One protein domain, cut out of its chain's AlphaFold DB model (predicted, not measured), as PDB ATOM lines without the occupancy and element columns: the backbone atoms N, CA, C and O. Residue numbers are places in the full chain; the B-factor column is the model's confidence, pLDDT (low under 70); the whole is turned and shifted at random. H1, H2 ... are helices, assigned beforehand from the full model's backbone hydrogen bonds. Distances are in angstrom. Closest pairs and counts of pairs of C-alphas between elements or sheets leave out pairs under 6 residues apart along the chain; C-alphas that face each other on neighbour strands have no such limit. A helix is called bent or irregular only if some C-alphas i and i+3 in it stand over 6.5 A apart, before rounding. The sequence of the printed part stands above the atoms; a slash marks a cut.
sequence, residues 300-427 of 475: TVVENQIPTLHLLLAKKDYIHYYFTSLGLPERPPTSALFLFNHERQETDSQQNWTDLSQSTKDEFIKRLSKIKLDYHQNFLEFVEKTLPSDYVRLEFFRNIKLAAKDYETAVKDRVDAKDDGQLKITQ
ATOM      1  N   THR A 300     -54.774  -6.673 -39.407       46.06
ATOM      2  CA  THR A 300     -55.391  -7.630 -38.478       46.06
ATOM      3  C   THR A 300     -54.385  -8.561 -37.789       46.06
ATOM      4  O   THR A 300     -54.648  -9.011 -36.673       46.06
ATOM      5  N   VAL A 301     -53.230  -8.840 -38.408       44.97
ATOM      6  CA  VAL A 301     -52.116  -9.584 -37.789       44.97
ATOM      7  C   VAL A 301     -51.421  -8.709 -36.747       44.97
ATOM      8  O   VAL A 301     -51.134  -9.185 -35.648       44.97
ATOM      9  N   VAL A 302     -51.213  -7.428 -37.056       44.50
ATOM     10  CA  VAL A 302     -50.623  -6.442 -36.138       44.50
ATOM     11  C   VAL A 302     -51.529  -6.186 -34.934       44.50
ATOM     12  O   VAL A 302     -51.049  -6.157 -33.807       44.50
ATOM     13  N   GLU A 303     -52.836  -6.072 -35.151       42.81
ATOM     14  CA  GLU A 303     -53.811  -5.764 -34.102       42.81
ATOM     15  C   GLU A 303     -54.151  -6.975 -33.217       42.81
ATOM     16  O   GLU A 303     -54.366  -6.806 -32.019       42.81
ATOM     17  N   ASN A 304     -54.169  -8.202 -33.762       41.94
ATOM     18  CA  ASN A 304     -54.683  -9.376 -33.034       41.94
ATOM     19  C   ASN A 304     -53.649 -10.486 -32.771       41.94
ATOM     20  O   ASN A 304     -53.756 -11.195 -31.767       41.94
ATOM     21  N   GLN A 305     -52.657 -10.679 -33.648       43.72
ATOM     22  CA  GLN A 305     -51.734 -11.825 -33.574       43.72
ATOM     23  C   GLN A 305     -50.359 -11.473 -33.001       43.72
ATOM     24  O   GLN A 305     -49.811 -12.255 -32.229       43.72
ATOM     25  N   ILE A 306     -49.806 -10.297 -33.310       48.72
ATOM     26  CA  ILE A 306     -48.543  -9.838 -32.708       48.72
ATOM     27  C   ILE A 306     -48.689  -9.675 -31.188       48.72
ATOM     28  O   ILE A 306     -47.867 -10.242 -30.469       48.72
ATOM     29  N   PRO A 307     -49.765  -9.054 -30.658       44.34
ATOM     30  CA  PRO A 307     -49.959  -8.933 -29.218       44.34
ATOM     31  C   PRO A 307     -50.109 -10.280 -28.513       44.34
ATOM     32  O   PRO A 307     -49.813 -10.360 -27.327       44.34
ATOM     33  N   THR A 308     -50.535 -11.336 -29.216       47.41
ATOM     34  CA  THR A 308     -50.735 -12.695 -28.680       47.41
ATOM     35  C   THR A 308     -49.599 -13.657 -29.033       47.41
ATOM     36  O   THR A 308     -49.619 -14.812 -28.608       47.41
ATOM     37  N   LEU A 309     -48.565 -13.193 -29.744       50.06
ATOM     38  CA  LEU A 309     -47.468 -14.029 -30.235       50.06
ATOM     39  C   LEU A 309     -46.713 -14.700 -29.085       50.06
ATOM     40  O   LEU A 309     -46.336 -15.863 -29.197       50.06
ATOM     41  N   HIS A 310     -46.594 -14.008 -27.946       47.88
ATOM     42  CA  HIS A 310     -46.022 -14.533 -26.704       47.88
ATOM     43  C   HIS A 310     -46.694 -15.830 -26.208       47.88
ATOM     44  O   HIS A 310     -46.032 -16.629 -25.553       47.88
ATOM     45  N   LEU A 311     -47.958 -16.097 -26.569       46.69
ATOM     46  CA  LEU A 311     -48.677 -17.334 -26.224       46.69
ATOM     47  C   LEU A 311     -48.236 -18.548 -27.040       46.69
ATOM     48  O   LEU A 311     -48.440 -19.684 -26.619       46.69
ATOM     49  N   LEU A 312     -47.628 -18.319 -28.202       44.81
ATOM     50  CA  LEU A 312     -47.081 -19.366 -29.063       44.81
ATOM     51  C   LEU A 312     -45.597 -19.634 -28.760       44.81
ATOM     52  O   LEU A 312     -45.018 -20.597 -29.268       44.81
ATOM     53  N   LEU A 313     -44.967 -18.803 -27.921       50.69
ATOM     54  CA  LEU A 313     -43.553 -18.902 -27.573       50.69
ATOM     55  C   LEU A 313     -43.362 -19.845 -26.379       50.69
ATOM     56  O   LEU A 313     -43.433 -19.454 -25.220       50.69
ATOM     57  N   ALA A 314     -43.054 -21.108 -26.669       43.16
ATOM     58  CA  ALA A 314     -42.877 -22.150 -25.651       43.16
ATOM     59  C   ALA A 314     -41.637 -21.977 -24.741       43.16
ATOM     60  O   ALA A 314     -41.505 -22.693 -23.750       43.16
ATOM     61  N   LYS A 315     -40.699 -21.069 -25.064       51.97
ATOM     62  CA  LYS A 315     -39.472 -20.836 -24.276       51.97
ATOM     63  C   LYS A 315     -39.398 -19.393 -23.781       51.97
ATOM     64  O   LYS A 315     -39.610 -18.464 -24.557       51.97
ATOM     65  N   LYS A 316     -39.001 -19.224 -22.514       54.34
ATOM     66  CA  LYS A 316     -38.840 -17.920 -21.841       54.34
ATOM     67  C   LYS A 316     -37.936 -16.951 -22.611       54.34
ATOM     68  O   LYS A 316     -38.246 -15.766 -22.666       54.34
ATOM     69  N   ASP A 317     -36.886 -17.455 -23.258       53.56
ATOM     70  CA  ASP A 317     -35.946 -16.621 -24.021       53.56
ATOM     71  C   ASP A 317     -36.620 -15.957 -25.228       53.56
ATOM     72  O   ASP A 317     -36.391 -14.782 -25.498       53.56
ATOM     73  N   TYR A 318     -37.530 -16.658 -25.911       56.28
ATOM     74  CA  TYR A 318     -38.274 -16.078 -27.031       56.28
ATOM     75  C   TYR A 318     -39.249 -14.991 -26.576       56.28
ATOM     76  O   TYR A 318     -39.435 -14.006 -27.286       56.28
ATOM     77  N   ILE A 319     -39.832 -15.135 -25.383       59.84
ATOM     78  CA  ILE A 319     -40.694 -14.104 -24.795       59.84
ATOM     79  C   ILE A 319     -39.872 -12.860 -24.442       59.84
ATOM     80  O   ILE A 319     -40.325 -11.743 -24.677       59.84
ATOM     81  N   HIS A 320     -38.645 -13.037 -23.944       62.84
ATOM     82  CA  HIS A 320     -37.731 -11.918 -23.732       62.84
ATOM     83  C   HIS A 320     -37.435 -11.181 -25.041       62.84
ATOM     84  O   HIS A 320     -37.695  -9.984 -25.117       62.84
ATOM     85  N   TYR A 321     -37.030 -11.896 -26.098       63.06
ATOM     86  CA  TYR A 321     -36.790 -11.294 -27.416       63.06
ATOM     87  C   TYR A 321     -38.016 -10.584 -27.992       63.06
ATOM     88  O   TYR A 321     -37.873  -9.533 -28.612       63.06
ATOM     89  N   TYR A 322     -39.215 -11.124 -27.771       67.06
ATOM     90  CA  TYR A 322     -40.459 -10.474 -28.172       67.06
ATOM     91  C   TYR A 322     -40.609  -9.099 -27.506       67.06
ATOM     92  O   TYR A 322     -40.772  -8.101 -28.202       67.06
ATOM     93  N   PHE A 323     -40.468  -9.003 -26.182       69.81
ATOM     94  CA  PHE A 323     -40.573  -7.709 -25.501       69.81
ATOM     95  C   PHE A 323     -39.400  -6.771 -25.819       69.81
ATOM     96  O   PHE A 323     -39.619  -5.572 -25.965       69.81
ATOM     97  N   THR A 324     -38.187  -7.291 -26.028       72.94
ATOM     98  CA  THR A 324     -37.051  -6.504 -26.542       72.94
ATOM     99  C   THR A 324     -37.345  -5.923 -27.924       72.94
ATOM    100  O   THR A 324     -37.044  -4.758 -28.161       72.94
ATOM    101  N   SER A 325     -38.001  -6.674 -28.817       69.38
ATOM    102  CA  SER A 325     -38.394  -6.169 -30.143       69.38
ATOM    103  C   SER A 325     -39.445  -5.055 -30.088       69.38
ATOM    104  O   SER A 325     -39.512  -4.237 -30.999       69.38
ATOM    105  N   LEU A 326     -40.219  -4.989 -29.000       69.69
ATOM    106  CA  LEU A 326     -41.149  -3.893 -28.719       69.69
ATOM    107  C   LEU A 326     -40.468  -2.690 -28.046       69.69
ATOM    108  O   LEU A 326     -41.142  -1.713 -27.737       69.69
ATOM    109  N   GLY A 327     -39.158  -2.752 -27.797       77.06
ATOM    110  CA  GLY A 327     -38.405  -1.681 -27.150       77.06
ATOM    111  C   GLY A 327     -38.314  -1.791 -25.627       77.06
ATOM    112  O   GLY A 327     -38.181  -0.764 -24.967       77.06
ATOM    113  N   LEU A 328     -38.379  -3.000 -25.049       81.50
ATOM    114  CA  LEU A 328     -38.081  -3.206 -23.624       81.50
ATOM    115  C   LEU A 328     -36.683  -2.641 -23.304       81.50
ATOM    116  O   LEU A 328     -35.705  -3.141 -23.869       81.50
ATOM    117  N   PRO A 329     -36.562  -1.644 -22.405       82.25
ATOM    118  CA  PRO A 329     -35.268  -1.069 -22.061       82.25
ATOM    119  C   PRO A 329     -34.350  -2.095 -21.397       82.25
ATOM    120  O   PRO A 329     -34.781  -2.922 -20.587       82.25
ATOM    121  N   GLU A 330     -33.062  -2.011 -21.721       84.62
ATOM    122  CA  GLU A 330     -32.044  -2.860 -21.120       84.62
ATOM    123  C   GLU A 330     -31.850  -2.510 -19.644       84.62
ATOM    124  O   GLU A 330     -31.783  -1.344 -19.246       84.62
ATOM    125  N   ARG A 331     -31.781  -3.546 -18.808       82.38
ATOM    126  CA  ARG A 331     -31.640  -3.370 -17.367       82.38
ATOM    127  C   ARG A 331     -30.233  -2.855 -17.045       82.38
ATOM    128  O   ARG A 331     -29.260  -3.498 -17.436       82.38
ATOM    129  N   PRO A 332     -30.096  -1.792 -16.238       84.12
ATOM    130  CA  PRO A 332     -28.790  -1.282 -15.864       84.12
ATOM    131  C   PRO A 332     -28.034  -2.251 -14.942       84.12
ATOM    132  O   PRO A 332     -28.657  -3.077 -14.255       84.12
ATOM    133  N   PRO A 333     -26.697  -2.112 -14.848       86.06
ATOM    134  CA  PRO A 333     -25.876  -2.886 -13.928       86.06
ATOM    135  C   PRO A 333     -26.405  -2.855 -12.489       86.06
ATOM    136  O   PRO A 333     -26.914  -1.848 -11.984       86.06
ATOM    137  N   THR A 334     -26.282  -3.976 -11.781       83.69
ATOM    138  CA  THR A 334     -26.809  -4.087 -10.413       83.69
ATOM    139  C   THR A 334     -26.038  -3.207  -9.428       83.69
ATOM    140  O   THR A 334     -26.653  -2.616  -8.532       83.69
ATOM    141  N   SER A 335     -24.724  -3.059  -9.625       87.94
ATOM    142  CA  SER A 335     -23.821  -2.287  -8.768       87.94
ATOM    143  C   SER A 335     -22.808  -1.462  -9.565       87.94
ATOM    144  O   SER A 335     -22.568  -1.712 -10.746       87.94
ATOM    145  N   ALA A 336     -22.197  -0.479  -8.894       84.19
ATOM    146  CA  ALA A 336     -21.177   0.391  -9.482       84.19
ATOM    147  C   ALA A 336     -19.924  -0.395  -9.908       84.19
ATOM    148  O   ALA A 336     -19.316  -0.076 -10.921       84.19
ATOM    149  N   LEU A 337     -19.612  -1.484  -9.194       88.31
ATOM    150  CA  LEU A 337     -18.578  -2.446  -9.582       88.31
ATOM    151  C   LEU A 337     -18.888  -3.104 -10.935       88.31
ATOM    152  O   LEU A 337     -17.990  -3.267 -11.753       88.31
ATOM    153  N   PHE A 338     -20.143  -3.495 -11.183       86.94
ATOM    154  CA  PHE A 338     -20.518  -4.086 -12.470       86.94
ATOM    155  C   PHE A 338     -20.467  -3.067 -13.608       86.94
ATOM    156  O   PHE A 338     -20.016  -3.421 -14.692       86.94
ATOM    157  N   LEU A 339     -20.873  -1.819 -13.352       87.56
ATOM    158  CA  LEU A 339     -20.725  -0.724 -14.314       87.56
ATOM    159  C   LEU A 339     -19.247  -0.511 -14.676       87.56
ATOM    160  O   LEU A 339     -18.895  -0.525 -15.849       87.56
ATOM    161  N   PHE A 340     -18.376  -0.430 -13.668       89.50
ATOM    162  CA  PHE A 340     -16.932  -0.332 -13.872       89.50
ATOM    163  C   PHE A 340     -16.365  -1.520 -14.655       89.50
ATOM    164  O   PHE A 340     -15.595  -1.325 -15.585       89.50
ATOM    165  N   ASN A 341     -16.744  -2.752 -14.310       85.81
ATOM    166  CA  ASN A 341     -16.238  -3.938 -15.003       85.81
ATOM    167  C   ASN A 341     -16.656  -3.979 -16.478       85.81
ATOM    168  O   ASN A 341     -15.879  -4.463 -17.295       85.81
ATOM    169  N   HIS A 342     -17.851  -3.484 -16.807       84.50
ATOM    170  CA  HIS A 342     -18.320  -3.372 -18.186       84.50
ATOM    171  C   HIS A 342     -17.484  -2.354 -18.971       84.50
ATOM    172  O   HIS A 342     -16.894  -2.697 -19.988       84.50
ATOM    173  N   GLU A 343     -17.334  -1.134 -18.446       85.31
ATOM    174  CA  GLU A 343     -16.523  -0.080 -19.079       85.31
ATOM    175  C   GLU A 343     -15.036  -0.471 -19.172       85.31
ATOM    176  O   GLU A 343     -14.347  -0.148 -20.139       85.31
ATOM    177  N   ARG A 344     -14.530  -1.225 -18.190       84.00
ATOM    178  CA  ARG A 344     -13.162  -1.754 -18.193       84.00
ATOM    179  C   ARG A 344     -12.928  -2.753 -19.323       84.00
ATOM    180  O   ARG A 344     -11.851  -2.742 -19.909       84.00
ATOM    181  N   GLN A 345     -13.905  -3.615 -19.609       80.00
ATOM    182  CA  GLN A 345     -13.828  -4.576 -20.714       80.00
ATOM    183  C   GLN A 345     -13.846  -3.885 -22.083       80.00
ATOM    184  O   GLN A 345     -13.230  -4.387 -23.011       80.00
ATOM    185  N   GLU A 346     -14.513  -2.737 -22.208       78.75
ATOM    186  CA  GLU A 346     -14.548  -1.962 -23.457       78.75
ATOM    187  C   GLU A 346     -13.274  -1.141 -23.699       78.75
ATOM    188  O   GLU A 346     -12.951  -0.818 -24.839       78.75
ATOM    189  N   THR A 347     -12.551  -0.791 -22.632       77.69
ATOM    190  CA  THR A 347     -11.361   0.075 -22.681       77.69
ATOM    191  C   THR A 347     -10.036  -0.676 -22.525       77.69
ATOM    192  O   THR A 347      -8.987  -0.034 -22.485       77.69
ATOM    193  N   ASP A 348     -10.068  -2.010 -22.410       75.88
ATOM    194  CA  ASP A 348      -8.909  -2.878 -22.130       75.88
ATOM    195  C   ASP A 348      -8.041  -2.394 -20.946       75.88
ATOM    196  O   ASP A 348      -6.826  -2.603 -20.883       75.88
ATOM    197  N   SER A 349      -8.664  -1.733 -19.965       76.25
ATOM    198  CA  SER A 349      -7.947  -1.170 -18.824       76.25
ATOM    199  C   SER A 349      -7.529  -2.255 -17.824       76.25
ATOM    200  O   SER A 349      -8.324  -3.094 -17.397       76.25
ATOM    201  N   GLN A 350      -6.265  -2.204 -17.393       80.69
ATOM    202  CA  GLN A 350      -5.679  -3.097 -16.380       80.69
ATOM    203  C   GLN A 350      -6.073  -2.714 -14.940       80.69
ATOM    204  O   GLN A 350      -5.755  -3.430 -13.993       80.69
ATOM    205  N   GLN A 351      -6.745  -1.575 -14.750       82.62
ATOM    206  CA  GLN A 351      -7.065  -1.054 -13.424       82.62
ATOM    207  C   GLN A 351      -8.123  -1.929 -12.729       82.62
ATOM    208  O   GLN A 351      -9.125  -2.320 -13.334       82.62
ATOM    209  N   ASN A 352      -7.935  -2.251 -11.446       86.56
ATOM    210  CA  ASN A 352      -8.919  -3.014 -10.675       86.56
ATOM    211  C   ASN A 352      -9.786  -2.106  -9.808       86.56
ATOM    212  O   ASN A 352      -9.356  -1.059  -9.332       86.56
ATOM    213  N   TRP A 353     -11.017  -2.552  -9.545       87.94
ATOM    214  CA  TRP A 353     -11.966  -1.825  -8.702       87.94
ATOM    215  C   TRP A 353     -11.433  -1.559  -7.290       87.94
ATOM    216  O   TRP A 353     -11.701  -0.509  -6.707       87.94
ATOM    217  N   THR A 354     -10.683  -2.506  -6.721       89.25
ATOM    218  CA  THR A 354     -10.069  -2.375  -5.393       89.25
ATOM    219  C   THR A 354      -9.138  -1.175  -5.317       89.25
ATOM    220  O   THR A 354      -9.153  -0.476  -4.305       89.25
ATOM    221  N   ASP A 355      -8.446  -0.894  -6.419       88.75
ATOM    222  CA  ASP A 355      -7.352   0.071  -6.513       88.75
ATOM    223  C   ASP A 355      -7.862   1.486  -6.835       88.75
ATOM    224  O   ASP A 355      -7.105   2.456  -6.786       88.75
ATOM    225  N   LEU A 356      -9.156   1.629  -7.149       88.50
ATOM    226  CA  LEU A 356      -9.787   2.933  -7.337       88.50
ATOM    227  C   LEU A 356      -9.899   3.684  -6.007       88.50
ATOM    228  O   LEU A 356     -10.299   3.122  -4.975       88.50
ATOM    229  N   SER A 357      -9.637   4.989  -6.067       92.38
ATOM    230  CA  SER A 357      -9.897   5.911  -4.965       92.38
ATOM    231  C   SER A 357     -11.390   5.952  -4.623       92.38
ATOM    232  O   SER A 357     -12.258   5.640  -5.447       92.38
ATOM    233  N   GLN A 358     -11.707   6.368  -3.394       90.75
ATOM    234  CA  GLN A 358     -13.100   6.498  -2.973       90.75
ATOM    235  C   GLN A 358     -13.856   7.532  -3.820       90.75
ATOM    236  O   GLN A 358     -14.986   7.269  -4.212       90.75
ATOM    237  N   SER A 359     -13.214   8.644  -4.192       92.25
ATOM    238  CA  SER A 359     -13.830   9.669  -5.043       92.25
ATOM    239  C   SER A 359     -14.235   9.130  -6.417       92.25
ATOM    240  O   SER A 359     -15.330   9.422  -6.893       92.25
ATOM    241  N   THR A 360     -13.402   8.290  -7.036       88.94
ATOM    242  CA  THR A 360     -13.733   7.648  -8.315       88.94
ATOM    243  C   THR A 360     -14.853   6.619  -8.148       88.94
ATOM    244  O   THR A 360     -15.768   6.563  -8.968       88.94
ATOM    245  N   LYS A 361     -14.847   5.833  -7.062       88.94
ATOM    246  CA  LYS A 361     -15.948   4.904  -6.744       88.94
ATOM    247  C   LYS A 361     -17.274   5.643  -6.543       88.94
ATOM    248  O   LYS A 361     -18.297   5.201  -7.067       88.94
ATOM    249  N   ASP A 362     -17.255   6.774  -5.844       91.50
ATOM    250  CA  ASP A 362     -18.431   7.620  -5.615       91.50
ATOM    251  C   ASP A 362     -18.975   8.194  -6.928       91.50
ATOM    252  O   ASP A 362     -20.192   8.263  -7.125       91.50
ATOM    253  N   GLU A 363     -18.095   8.531  -7.873       92.81
ATOM    254  CA  GLU A 363     -18.497   8.954  -9.210       92.81
ATOM    255  C   GLU A 363     -19.254   7.844  -9.956       92.81
ATOM    256  O   GLU A 363     -20.349   8.088 -10.473       92.81
ATOM    257  N   PHE A 364     -18.749   6.606  -9.939       89.88
ATOM    258  CA  PHE A 364     -19.451   5.450 -10.512       89.88
ATOM    259  C   PHE A 364     -20.797   5.182  -9.829       89.88
ATOM    260  O   PHE A 364     -21.777   4.858 -10.502       89.88
ATOM    261  N   ILE A 365     -20.889   5.353  -8.507       89.94
ATOM    262  CA  ILE A 365     -22.151   5.228  -7.760       89.94
ATOM    263  C   ILE A 365     -23.154   6.300  -8.212       89.94
ATOM    264  O   ILE A 365     -24.328   5.991  -8.455       89.94
ATOM    265  N   LYS A 366     -22.704   7.548  -8.375       91.50
ATOM    266  CA  LYS A 366     -23.542   8.663  -8.831       91.50
ATOM    267  C   LYS A 366     -24.016   8.463 -10.271       91.50
ATOM    268  O   LYS A 366     -25.208   8.618 -10.541       91.50
ATOM    269  N   ARG A 367     -23.122   8.056 -11.182       91.69
ATOM    270  CA  ARG A 367     -23.478   7.718 -12.572       91.69
ATOM    271  C   ARG A 367     -24.481   6.571 -12.622       91.69
ATOM    272  O   ARG A 367     -25.506   6.699 -13.284       91.69
ATOM    273  N   LEU A 368     -24.250   5.497 -11.866       90.50
ATOM    274  CA  LEU A 368     -25.176   4.366 -11.820       90.50
ATOM    275  C   LEU A 368     -26.564   4.777 -11.322       90.50
ATOM    276  O   LEU A 368     -27.571   4.294 -11.834       90.50
ATOM    277  N   SER A 369     -26.624   5.662 -10.330       86.88
ATOM    278  CA  SER A 369     -27.892   6.175  -9.808       86.88
ATOM    279  C   SER A 369     -28.675   6.928 -10.884       86.88
ATOM    280  O   SER A 369     -29.871   6.693 -11.034       86.88
ATOM    281  N   LYS A 370     -27.995   7.752 -11.694       91.50
ATOM    282  CA  LYS A 370     -28.603   8.437 -12.842       91.50
ATOM    283  C   LYS A 370     -29.122   7.446 -13.889       91.50
ATOM    284  O   LYS A 370     -30.288   7.508 -14.251       91.50
ATOM    285  N   ILE A 371     -28.297   6.479 -14.294       89.00
ATOM    286  CA  ILE A 371     -28.684   5.447 -15.272       89.00
ATOM    287  C   ILE A 371     -29.907   4.654 -14.781       89.00
ATOM    288  O   ILE A 371     -30.804   4.342 -15.561       89.00
ATOM    289  N   LYS A 372     -29.977   4.332 -13.482       86.94
ATOM    290  CA  LYS A 372     -31.136   3.641 -12.896       86.94
ATOM    291  C   LYS A 372     -32.408   4.484 -12.956       86.94
ATOM    292  O   LYS A 372     -33.460   3.931 -13.256       86.94
ATOM    293  N   LEU A 373     -32.322   5.787 -12.694       86.44
ATOM    294  CA  LEU A 373     -33.465   6.696 -12.823       86.44
ATOM    295  C   LEU A 373     -33.963   6.763 -14.272       86.44
ATOM    296  O   LEU A 373     -35.156   6.574 -14.507       86.44
ATOM    297  N   ASP A 374     -33.050   6.933 -15.229       88.62
ATOM    298  CA  ASP A 374     -33.376   6.964 -16.659       88.62
ATOM    299  C   ASP A 374     -34.024   5.639 -17.106       88.62
ATOM    300  O   ASP A 374     -35.064   5.633 -17.768       88.62
ATOM    301  N   TYR A 375     -33.476   4.499 -16.662       91.31
ATOM    302  CA  TYR A 375     -34.075   3.181 -16.880       91.31
ATOM    303  C   TYR A 375     -35.500   3.096 -16.332       91.31
ATOM    304  O   TYR A 375     -36.393   2.653 -17.046       91.31
ATOM    305  N   HIS A 376     -35.733   3.507 -15.084       85.94
ATOM    306  CA  HIS A 376     -37.051   3.412 -14.460       85.94
ATOM    307  C   HIS A 376     -38.098   4.260 -15.187       85.94
ATOM    308  O   HIS A 376     -39.231   3.807 -15.356       85.94
ATOM    309  N   GLN A 377     -37.717   5.441 -15.671       86.62
ATOM    310  CA  GLN A 377     -38.601   6.287 -16.467       86.62
ATOM    311  C   GLN A 377     -38.953   5.630 -17.811       86.62
ATOM    312  O   GLN A 377     -40.133   5.513 -18.144       86.62
ATOM    313  N   ASN A 378     -37.953   5.128 -18.541       87.44
ATOM    314  CA  ASN A 378     -38.159   4.432 -19.816       87.44
ATOM    315  C   ASN A 378     -38.957   3.131 -19.640       87.44
ATOM    316  O   ASN A 378     -39.778   2.767 -20.477       87.44
ATOM    317  N   PHE A 379     -38.742   2.429 -18.527       88.69
ATOM    318  CA  PHE A 379     -39.451   1.201 -18.192       88.69
ATOM    319  C   PHE A 379     -40.934   1.463 -17.916       88.69
ATOM    320  O   PHE A 379     -41.787   0.697 -18.364       88.69
ATOM    321  N   LEU A 380     -41.258   2.552 -17.212       84.75
ATOM    322  CA  LEU A 380     -42.644   2.963 -16.996       84.75
ATOM    323  C   LEU A 380     -43.336   3.317 -18.306       84.75
ATOM    324  O   LEU A 380     -44.434   2.834 -18.565       84.75
ATOM    325  N   GLU A 381     -42.675   4.106 -19.150       85.12
ATOM    326  CA  GLU A 381     -43.196   4.453 -20.470       85.12
ATOM    327  C   GLU A 381     -43.459   3.212 -21.327       85.12
ATOM    328  O   GLU A 381     -44.540   3.086 -21.904       85.12
ATOM    329  N   PHE A 382     -42.535   2.249 -21.329       86.06
ATOM    330  CA  PHE A 382     -42.720   0.977 -22.017       86.06
ATOM    331  C   PHE A 382     -43.969   0.228 -21.521       86.06
ATOM    332  O   PHE A 382     -44.820  -0.174 -22.314       86.06
ATOM    333  N   VAL A 383     -44.122   0.059 -20.204       81.75
ATOM    334  CA  VAL A 383     -45.251  -0.694 -19.633       81.75
ATOM    335  C   VAL A 383     -46.589   0.020 -19.846       81.75
ATOM    336  O   VAL A 383     -47.593  -0.629 -20.149       81.75
ATOM    337  N   GLU A 384     -46.632   1.336 -19.664       80.88
ATOM    338  CA  GLU A 384     -47.882   2.097 -19.651       80.88
ATOM    339  C   GLU A 384     -48.321   2.513 -21.054       80.88
ATOM    340  O   GLU A 384     -49.505   2.392 -21.370       80.88
ATOM    341  N   LYS A 385     -47.386   2.937 -21.911       77.44
ATOM    342  CA  LYS A 385     -47.692   3.483 -23.240       77.44
ATOM    343  C   LYS A 385     -47.422   2.507 -24.381       77.44
ATOM    344  O   LYS A 385     -48.191   2.488 -25.336       77.44
ATOM    345  N   THR A 386     -46.352   1.713 -24.308       74.88
ATOM    346  CA  THR A 386     -45.963   0.820 -25.416       74.88
ATOM    347  C   THR A 386     -46.725  -0.503 -25.392       74.88
ATOM    348  O   THR A 386     -47.082  -1.025 -26.447       74.88
ATOM    349  N   LEU A 387     -47.008  -1.062 -24.209       70.12
ATOM    350  CA  LEU A 387     -47.785  -2.300 -24.118       70.12
ATOM    351  C   LEU A 387     -49.288  -2.025 -24.349       70.12
ATOM    352  O   LEU A 387     -49.898  -1.287 -23.574       70.12
ATOM    353  N   PRO A 388     -49.914  -2.651 -25.367       57.88
ATOM    354  CA  PRO A 388     -51.216  -2.228 -25.897       57.88
ATOM    355  C   PRO A 388     -52.424  -2.655 -25.049       57.88
ATOM    356  O   PRO A 388     -53.537  -2.201 -25.300       57.88
ATOM    357  N   SER A 389     -52.252  -3.555 -24.074       57.69
ATOM    358  CA  SER A 389     -53.360  -4.034 -23.241       57.69
ATOM    359  C   SER A 389     -52.915  -4.553 -21.876       57.69
ATOM    360  O   SER A 389     -51.786  -5.014 -21.699       57.69
ATOM    361  N   ASP A 390     -53.848  -4.568 -20.921       57.84
ATOM    362  CA  ASP A 390     -53.637  -5.135 -19.581       57.84
ATOM    363  C   ASP A 390     -53.258  -6.613 -19.614       57.84
ATOM    364  O   ASP A 390     -52.507  -7.088 -18.765       57.84
ATOM    365  N   TYR A 391     -53.749  -7.340 -20.616       57.00
ATOM    366  CA  TYR A 391     -53.373  -8.727 -20.835       57.00
ATOM    367  C   TYR A 391     -51.885  -8.866 -21.186       57.00
ATOM    368  O   TYR A 391     -51.175  -9.656 -20.565       57.00
ATOM    369  N   VAL A 392     -51.391  -8.056 -22.126       61.03
ATOM    370  CA  VAL A 392     -49.976  -8.067 -22.531       61.03
ATOM    371  C   VAL A 392     -49.075  -7.600 -21.385       61.03
ATOM    372  O   VAL A 392     -48.014  -8.181 -21.173       61.03
ATOM    373  N   ARG A 393     -49.513  -6.613 -20.593       69.00
ATOM    374  CA  ARG A 393     -48.818  -6.189 -19.362       69.00
ATOM    375  C   ARG A 393     -48.713  -7.332 -18.348       69.00
ATOM    376  O   ARG A 393     -47.656  -7.539 -17.757       69.00
ATOM    377  N   LEU A 394     -49.779  -8.114 -18.174       64.81
ATOM    378  CA  LEU A 394     -49.794  -9.273 -17.278       64.81
ATOM    379  C   LEU A 394     -48.789 -10.338 -17.735       64.81
ATOM    380  O   LEU A 394     -47.985 -10.820 -16.936       64.81
ATOM    381  N   GLU A 395     -48.784 -10.663 -19.024       64.44
ATOM    382  CA  GLU A 395     -47.860 -11.644 -19.596       64.44
ATOM    383  C   GLU A 395     -46.408 -11.141 -19.607       64.44
ATOM    384  O   GLU A 395     -45.485 -11.919 -19.356       64.44
ATOM    385  N   PHE A 396     -46.187  -9.835 -19.758       73.94
ATOM    386  CA  PHE A 396     -44.885  -9.208 -19.547       73.94
ATOM    387  C   PHE A 396     -44.374  -9.431 -18.118       73.94
ATOM    388  O   PHE A 396     -43.302 -10.009 -17.928       73.94
ATOM    389  N   PHE A 397     -45.159  -9.069 -17.099       74.88
ATOM    390  CA  PHE A 397     -44.762  -9.247 -15.697       74.88
ATOM    391  C   PHE A 397     -44.612 -10.714 -15.285       74.88
ATOM    392  O   PHE A 397     -43.820 -11.034 -14.396       74.88
ATOM    393  N   ARG A 398     -45.360 -11.615 -15.927       67.62
ATOM    394  CA  ARG A 398     -45.289 -13.056 -15.686       67.62
ATOM    395  C   ARG A 398     -43.996 -13.671 -16.216       67.62
ATOM    396  O   ARG A 398     -43.437 -14.553 -15.561       67.62
ATOM    397  N   ASN A 399     -43.543 -13.233 -17.390       66.62
ATOM    398  CA  ASN A 399     -42.477 -13.906 -18.128       66.62
ATOM    399  C   ASN A 399     -41.127 -13.178 -18.069       66.62
ATOM    400  O   ASN A 399     -40.090 -13.838 -18.146       66.62
ATOM    401  N   ILE A 400     -41.106 -11.856 -17.877       73.44
ATOM    402  CA  ILE A 400     -39.863 -11.089 -17.752       73.44
ATOM    403  C   ILE A 400     -39.396 -11.062 -16.301       73.44
ATOM    404  O   ILE A 400     -40.050 -10.547 -15.390       73.44
ATOM    405  N   LYS A 401     -38.214 -11.636 -16.079       76.81
ATOM    406  CA  LYS A 401     -37.600 -11.735 -14.756       76.81
ATOM    407  C   LYS A 401     -37.403 -10.337 -14.161       76.81
ATOM    408  O   LYS A 401     -36.843  -9.463 -14.808       76.81
ATOM    409  N   LEU A 402     -37.822 -10.171 -12.902       79.44
ATOM    410  CA  LEU A 402     -37.710  -8.937 -12.107       79.44
ATOM    411  C   LEU A 402     -38.515  -7.727 -12.624       79.44
ATOM    412  O   LEU A 402     -38.528  -6.714 -11.931       79.44
ATOM    413  N   ALA A 403     -39.257  -7.838 -13.733       80.06
ATOM    414  CA  ALA A 403     -40.058  -6.742 -14.287       80.06
ATOM    415  C   ALA A 403     -41.043  -6.138 -13.273       80.06
ATOM    416  O   ALA A 403     -41.150  -4.921 -13.161       80.06
ATOM    417  N   ALA A 404     -41.721  -6.980 -12.484       76.38
ATOM    418  CA  ALA A 404     -42.655  -6.510 -11.458       76.38
ATOM    419  C   ALA A 404     -41.949  -5.680 -10.372       76.38
ATOM    420  O   ALA A 404     -42.426  -4.615  -9.996       76.38
ATOM    421  N   LYS A 405     -40.774  -6.136  -9.921       77.94
ATOM    422  CA  LYS A 405     -39.970  -5.433  -8.915       77.94
ATOM    423  C   LYS A 405     -39.433  -4.107  -9.453       77.94
ATOM    424  O   LYS A 405     -39.382  -3.121  -8.722       77.94
ATOM    425  N   ASP A 406     -39.015  -4.089 -10.714       81.94
ATOM    426  CA  ASP A 406     -38.489  -2.887 -11.354       81.94
ATOM    427  C   ASP A 406     -39.589  -1.837 -11.555       81.94
ATOM    428  O   ASP A 406     -39.338  -0.662 -11.298       81.94
ATOM    429  N   TYR A 407     -40.812  -2.257 -11.900       81.75
ATOM    430  CA  TYR A 407     -41.978  -1.372 -11.935       81.75
ATOM    431  C   TYR A 407     -42.306  -0.831 -10.543       81.75
ATOM    432  O   TYR A 407     -42.355   0.377 -10.362       81.75
ATOM    433  N   GLU A 408     -42.457  -1.695  -9.533       78.00
ATOM    434  CA  GLU A 408     -42.729  -1.272  -8.148       78.00
ATOM    435  C   GLU A 408     -41.699  -0.256  -7.642       78.00
ATOM    436  O   GLU A 408     -42.055   0.705  -6.965       78.00
ATOM    437  N   THR A 409     -40.427  -0.447  -7.998       78.75
ATOM    438  CA  THR A 409     -39.352   0.491  -7.659       78.75
ATOM    439  C   THR A 409     -39.518   1.817  -8.401       78.75
ATOM    440  O   THR A 409     -39.391   2.867  -7.781       78.75
ATOM    441  N   ALA A 410     -39.844   1.777  -9.694       79.75
ATOM    442  CA  ALA A 410     -40.030   2.966 -10.521       79.75
ATOM    443  C   ALA A 410     -41.214   3.834 -10.068       79.75
ATOM    444  O   ALA A 410     -41.166   5.055 -10.194       79.75
ATOM    445  N   VAL A 411     -42.275   3.222  -9.531       73.81
ATOM    446  CA  VAL A 411     -43.485   3.950  -9.121       73.81
ATOM    447  C   VAL A 411     -43.514   4.284  -7.630       73.81
ATOM    448  O   VAL A 411     -44.452   4.940  -7.187       73.81
ATOM    449  N   LYS A 412     -42.494   3.877  -6.860       68.88
ATOM    450  CA  LYS A 412     -42.432   4.023  -5.398       68.88
ATOM    451  C   LYS A 412     -42.605   5.471  -4.928       68.88
ATOM    452  O   LYS A 412     -43.348   5.699  -3.982       68.88
ATOM    453  N   ASP A 413     -41.994   6.426  -5.624       58.25
ATOM    454  CA  ASP A 413     -42.033   7.848  -5.251       58.25
ATOM    455  C   ASP A 413     -43.301   8.566  -5.755       58.25
ATOM    456  O   ASP A 413     -43.611   9.670  -5.316       58.25
ATOM    457  N   ARG A 414     -44.081   7.938  -6.649       56.97
ATOM    458  CA  ARG A 414     -45.383   8.469  -7.096       56.97
ATOM    459  C   ARG A 414     -46.533   8.097  -6.146       56.97
ATOM    460  O   ARG A 414     -47.634   8.599  -6.322       56.97
ATOM    461  N   VAL A 415     -46.295   7.236  -5.149       49.81
ATOM    462  CA  VAL A 415     -47.311   6.746  -4.187       49.81
ATOM    463  C   VAL A 415     -47.708   7.809  -3.148       49.81
ATOM    464  O   VAL A 415     -48.776   7.704  -2.545       49.81
ATOM    465  N   ASP A 416     -46.895   8.852  -2.961       46.97
ATOM    466  CA  ASP A 416     -47.154   9.908  -1.971       46.97
ATOM    467  C   ASP A 416     -48.111  11.006  -2.476       46.97
ATOM    468  O   ASP A 416     -48.644  11.790  -1.684       46.97
ATOM    469  N   ALA A 417     -48.390  11.044  -3.781       38.19
ATOM    470  CA  ALA A 417     -49.362  11.949  -4.376       38.19
ATOM    471  C   ALA A 417     -50.664  11.187  -4.649       38.19
ATOM    472  O   ALA A 417     -50.678  10.197  -5.369       38.19
ATOM    473  N   LYS A 418     -51.751  11.655  -4.031       45.66
ATOM    474  CA  LYS A 418     -53.147  11.272  -4.288       45.66
ATOM    475  C   LYS A 418     -53.366  10.885  -5.763       45.66
ATOM    476  O   LYS A 418     -53.424  11.788  -6.589       45.66
ATOM    477  N   ASP A 419     -53.509   9.600  -6.093       41.53
ATOM    478  CA  ASP A 419     -53.955   9.228  -7.438       41.53
ATOM    479  C   ASP A 419     -54.637   7.853  -7.515       41.53
ATOM    480  O   ASP A 419     -54.118   6.819  -7.082       41.53
ATOM    481  N   ASP A 420     -55.830   7.876  -8.105       37.78
ATOM    482  CA  ASP A 420     -56.831   6.809  -8.204       37.78
ATOM    483  C   ASP A 420     -56.573   5.825  -9.369       37.78
ATOM    484  O   ASP A 420     -57.396   4.956  -9.657       37.78
ATOM    485  N   GLY A 421     -55.430   5.938 -10.054       42.28
ATOM    486  CA  GLY A 421     -55.156   5.229 -11.312       42.28
ATOM    487  C   GLY A 421     -54.071   4.153 -11.259       42.28
ATOM    488  O   GLY A 421     -53.834   3.475 -12.258       42.28
ATOM    489  N   GLN A 422     -53.384   3.975 -10.126       45.47
ATOM    490  CA  GLN A 422     -52.246   3.060 -10.064       45.47
ATOM    491  C   GLN A 422     -52.736   1.603 -10.086       45.47
ATOM    492  O   GLN A 422     -53.198   1.059  -9.078       45.47
ATOM    493  N   LEU A 423     -52.635   0.967 -11.258       49.31
ATOM    494  CA  LEU A 423     -52.808  -0.469 -11.472       49.31
ATOM    495  C   LEU A 423     -51.918  -1.230 -10.483       49.31
ATOM    496  O   LEU A 423     -50.723  -1.430 -10.694       49.31
ATOM    497  N   LYS A 424     -52.502  -1.624  -9.348       53.59
ATOM    498  CA  LYS A 424     -51.801  -2.328  -8.276       53.59
ATOM    499  C   LYS A 424     -51.289  -3.654  -8.829       53.59
ATOM    500  O   LYS A 424     -52.044  -4.615  -8.924       53.59
ATOM    501  N   ILE A 425     -49.994  -3.734  -9.134       50.12
ATOM    502  CA  ILE A 425     -49.284  -4.971  -9.508       50.12
ATOM    503  C   ILE A 425     -49.598  -6.132  -8.553       50.12
ATOM    504  O   ILE A 425     -49.691  -7.288  -8.970       50.12
ATOM    505  N   THR A 426     -49.869  -5.829  -7.282       45.22
ATOM    506  CA  THR A 426     -50.343  -6.796  -6.285       45.22
ATOM    507  C   THR A 426     -51.645  -7.506  -6.685       45.22
ATOM    508  O   THR A 426     -51.788  -8.688  -6.394       45.22
ATOM    509  N   GLN A 427     -52.561  -6.872  -7.421       49.88
ATOM    510  CA  GLN A 427     -53.761  -7.526  -7.966       49.88
ATOM    511  C   GLN A 427     -53.427  -8.551  -9.068       49.88
ATOM    512  O   GLN A 427     -54.118  -9.564  -9.193       49.88
TER     513      GLN A 427
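This is residues 300 to 427 of the 475 residues of the protein "Hypothetical protein" of Rotaria magnacalcarata (UniProt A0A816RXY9). One long straight helix, H4, is the beam of a loose, flat model, with two shorter helices set crosswise on it: H3 near its first end and H6 farther along. Past residue 386 of H4 the backbone folds back through H5, with H2 packed on H5 and H1 off by itself, its centre the farthest of the six from the mean of the C-alphas. Residues 355 to 360 and 415 to 421 stick out. The printed part has 128 residues with six named helices, H1 to H6 in order, and no named strand; the class is all helix. The whole is loose, with a radius of gyration of the C-alphas of 18.2 A and spans of 56 by 39 by 20 A.

Start at H4, residues 358 to 386. With its residues 361 to 368 alone it touches H3, residues 336 to 346, about perpendicular at 89 degrees; the closest C-alphas, of Ala 336 and Ile 365, are 5.2 A apart. Farther along, residues 373 to 380 of H4 alone touch residues 406 to 411 of H6, residues 403 to 414, about perpendicular at 82 degrees; the closest C-alphas, of His 376 and Ala 410, are 5.0 A apart. H5, residues 390 to 399, is close to H4 but not clearly touching: the closest C-alphas, of Val 383 and Arg 393, are 6.6 A apart. H5 and H6 only just touch, with 3 pairs of C-alphas within 8 A, and only at the corner by their link; the closest C-alphas are those of Phe 397 and Ala 404, 5.5 A apart. H2, residues 316 to 325, touches H5 at a steep tilt of 50 degrees, opposite ways; the closest C-alphas, of Lys 316 and Asn 399, are 6.6 A apart. H1, residues 300 to 304, touches no helix. In H1, H2, H3, H4 and H5 every O i to N i+4 pair is within hydrogen-bond range; in H6 it is 6 of 8.

Find C-alpha 358 at (-13.100, 6.498, -2.973); from there H4 runs 40.2 A to C-alpha 386 at (-45.963, 0.820, -25.416). It is neither bent nor irregular, but only just: C-alphas 383 and 386 are 6.0 A apart. H6 measures 17.6 A and is irregular, with C-alphas 410 and 413 7.5 A apart. H3 measures 15.6 A, H2 14.4 A, H5 14.3 A and H1 5.8 A. H1 begins at C-alpha 300, (-55.391, -7.630, -38.478).

The C-alphas farthest apart, of Thr 300 and Asp 355, are 58.2 A apart. The printed part has no cut. The links H1 to H2 and H3 to H4 are long. The mean pLDDT of the printed part is 71.5; look for values under 70 at residues 300 to 323, 325 to 326, 388 to 395, 398 to 399 and 412 to 427.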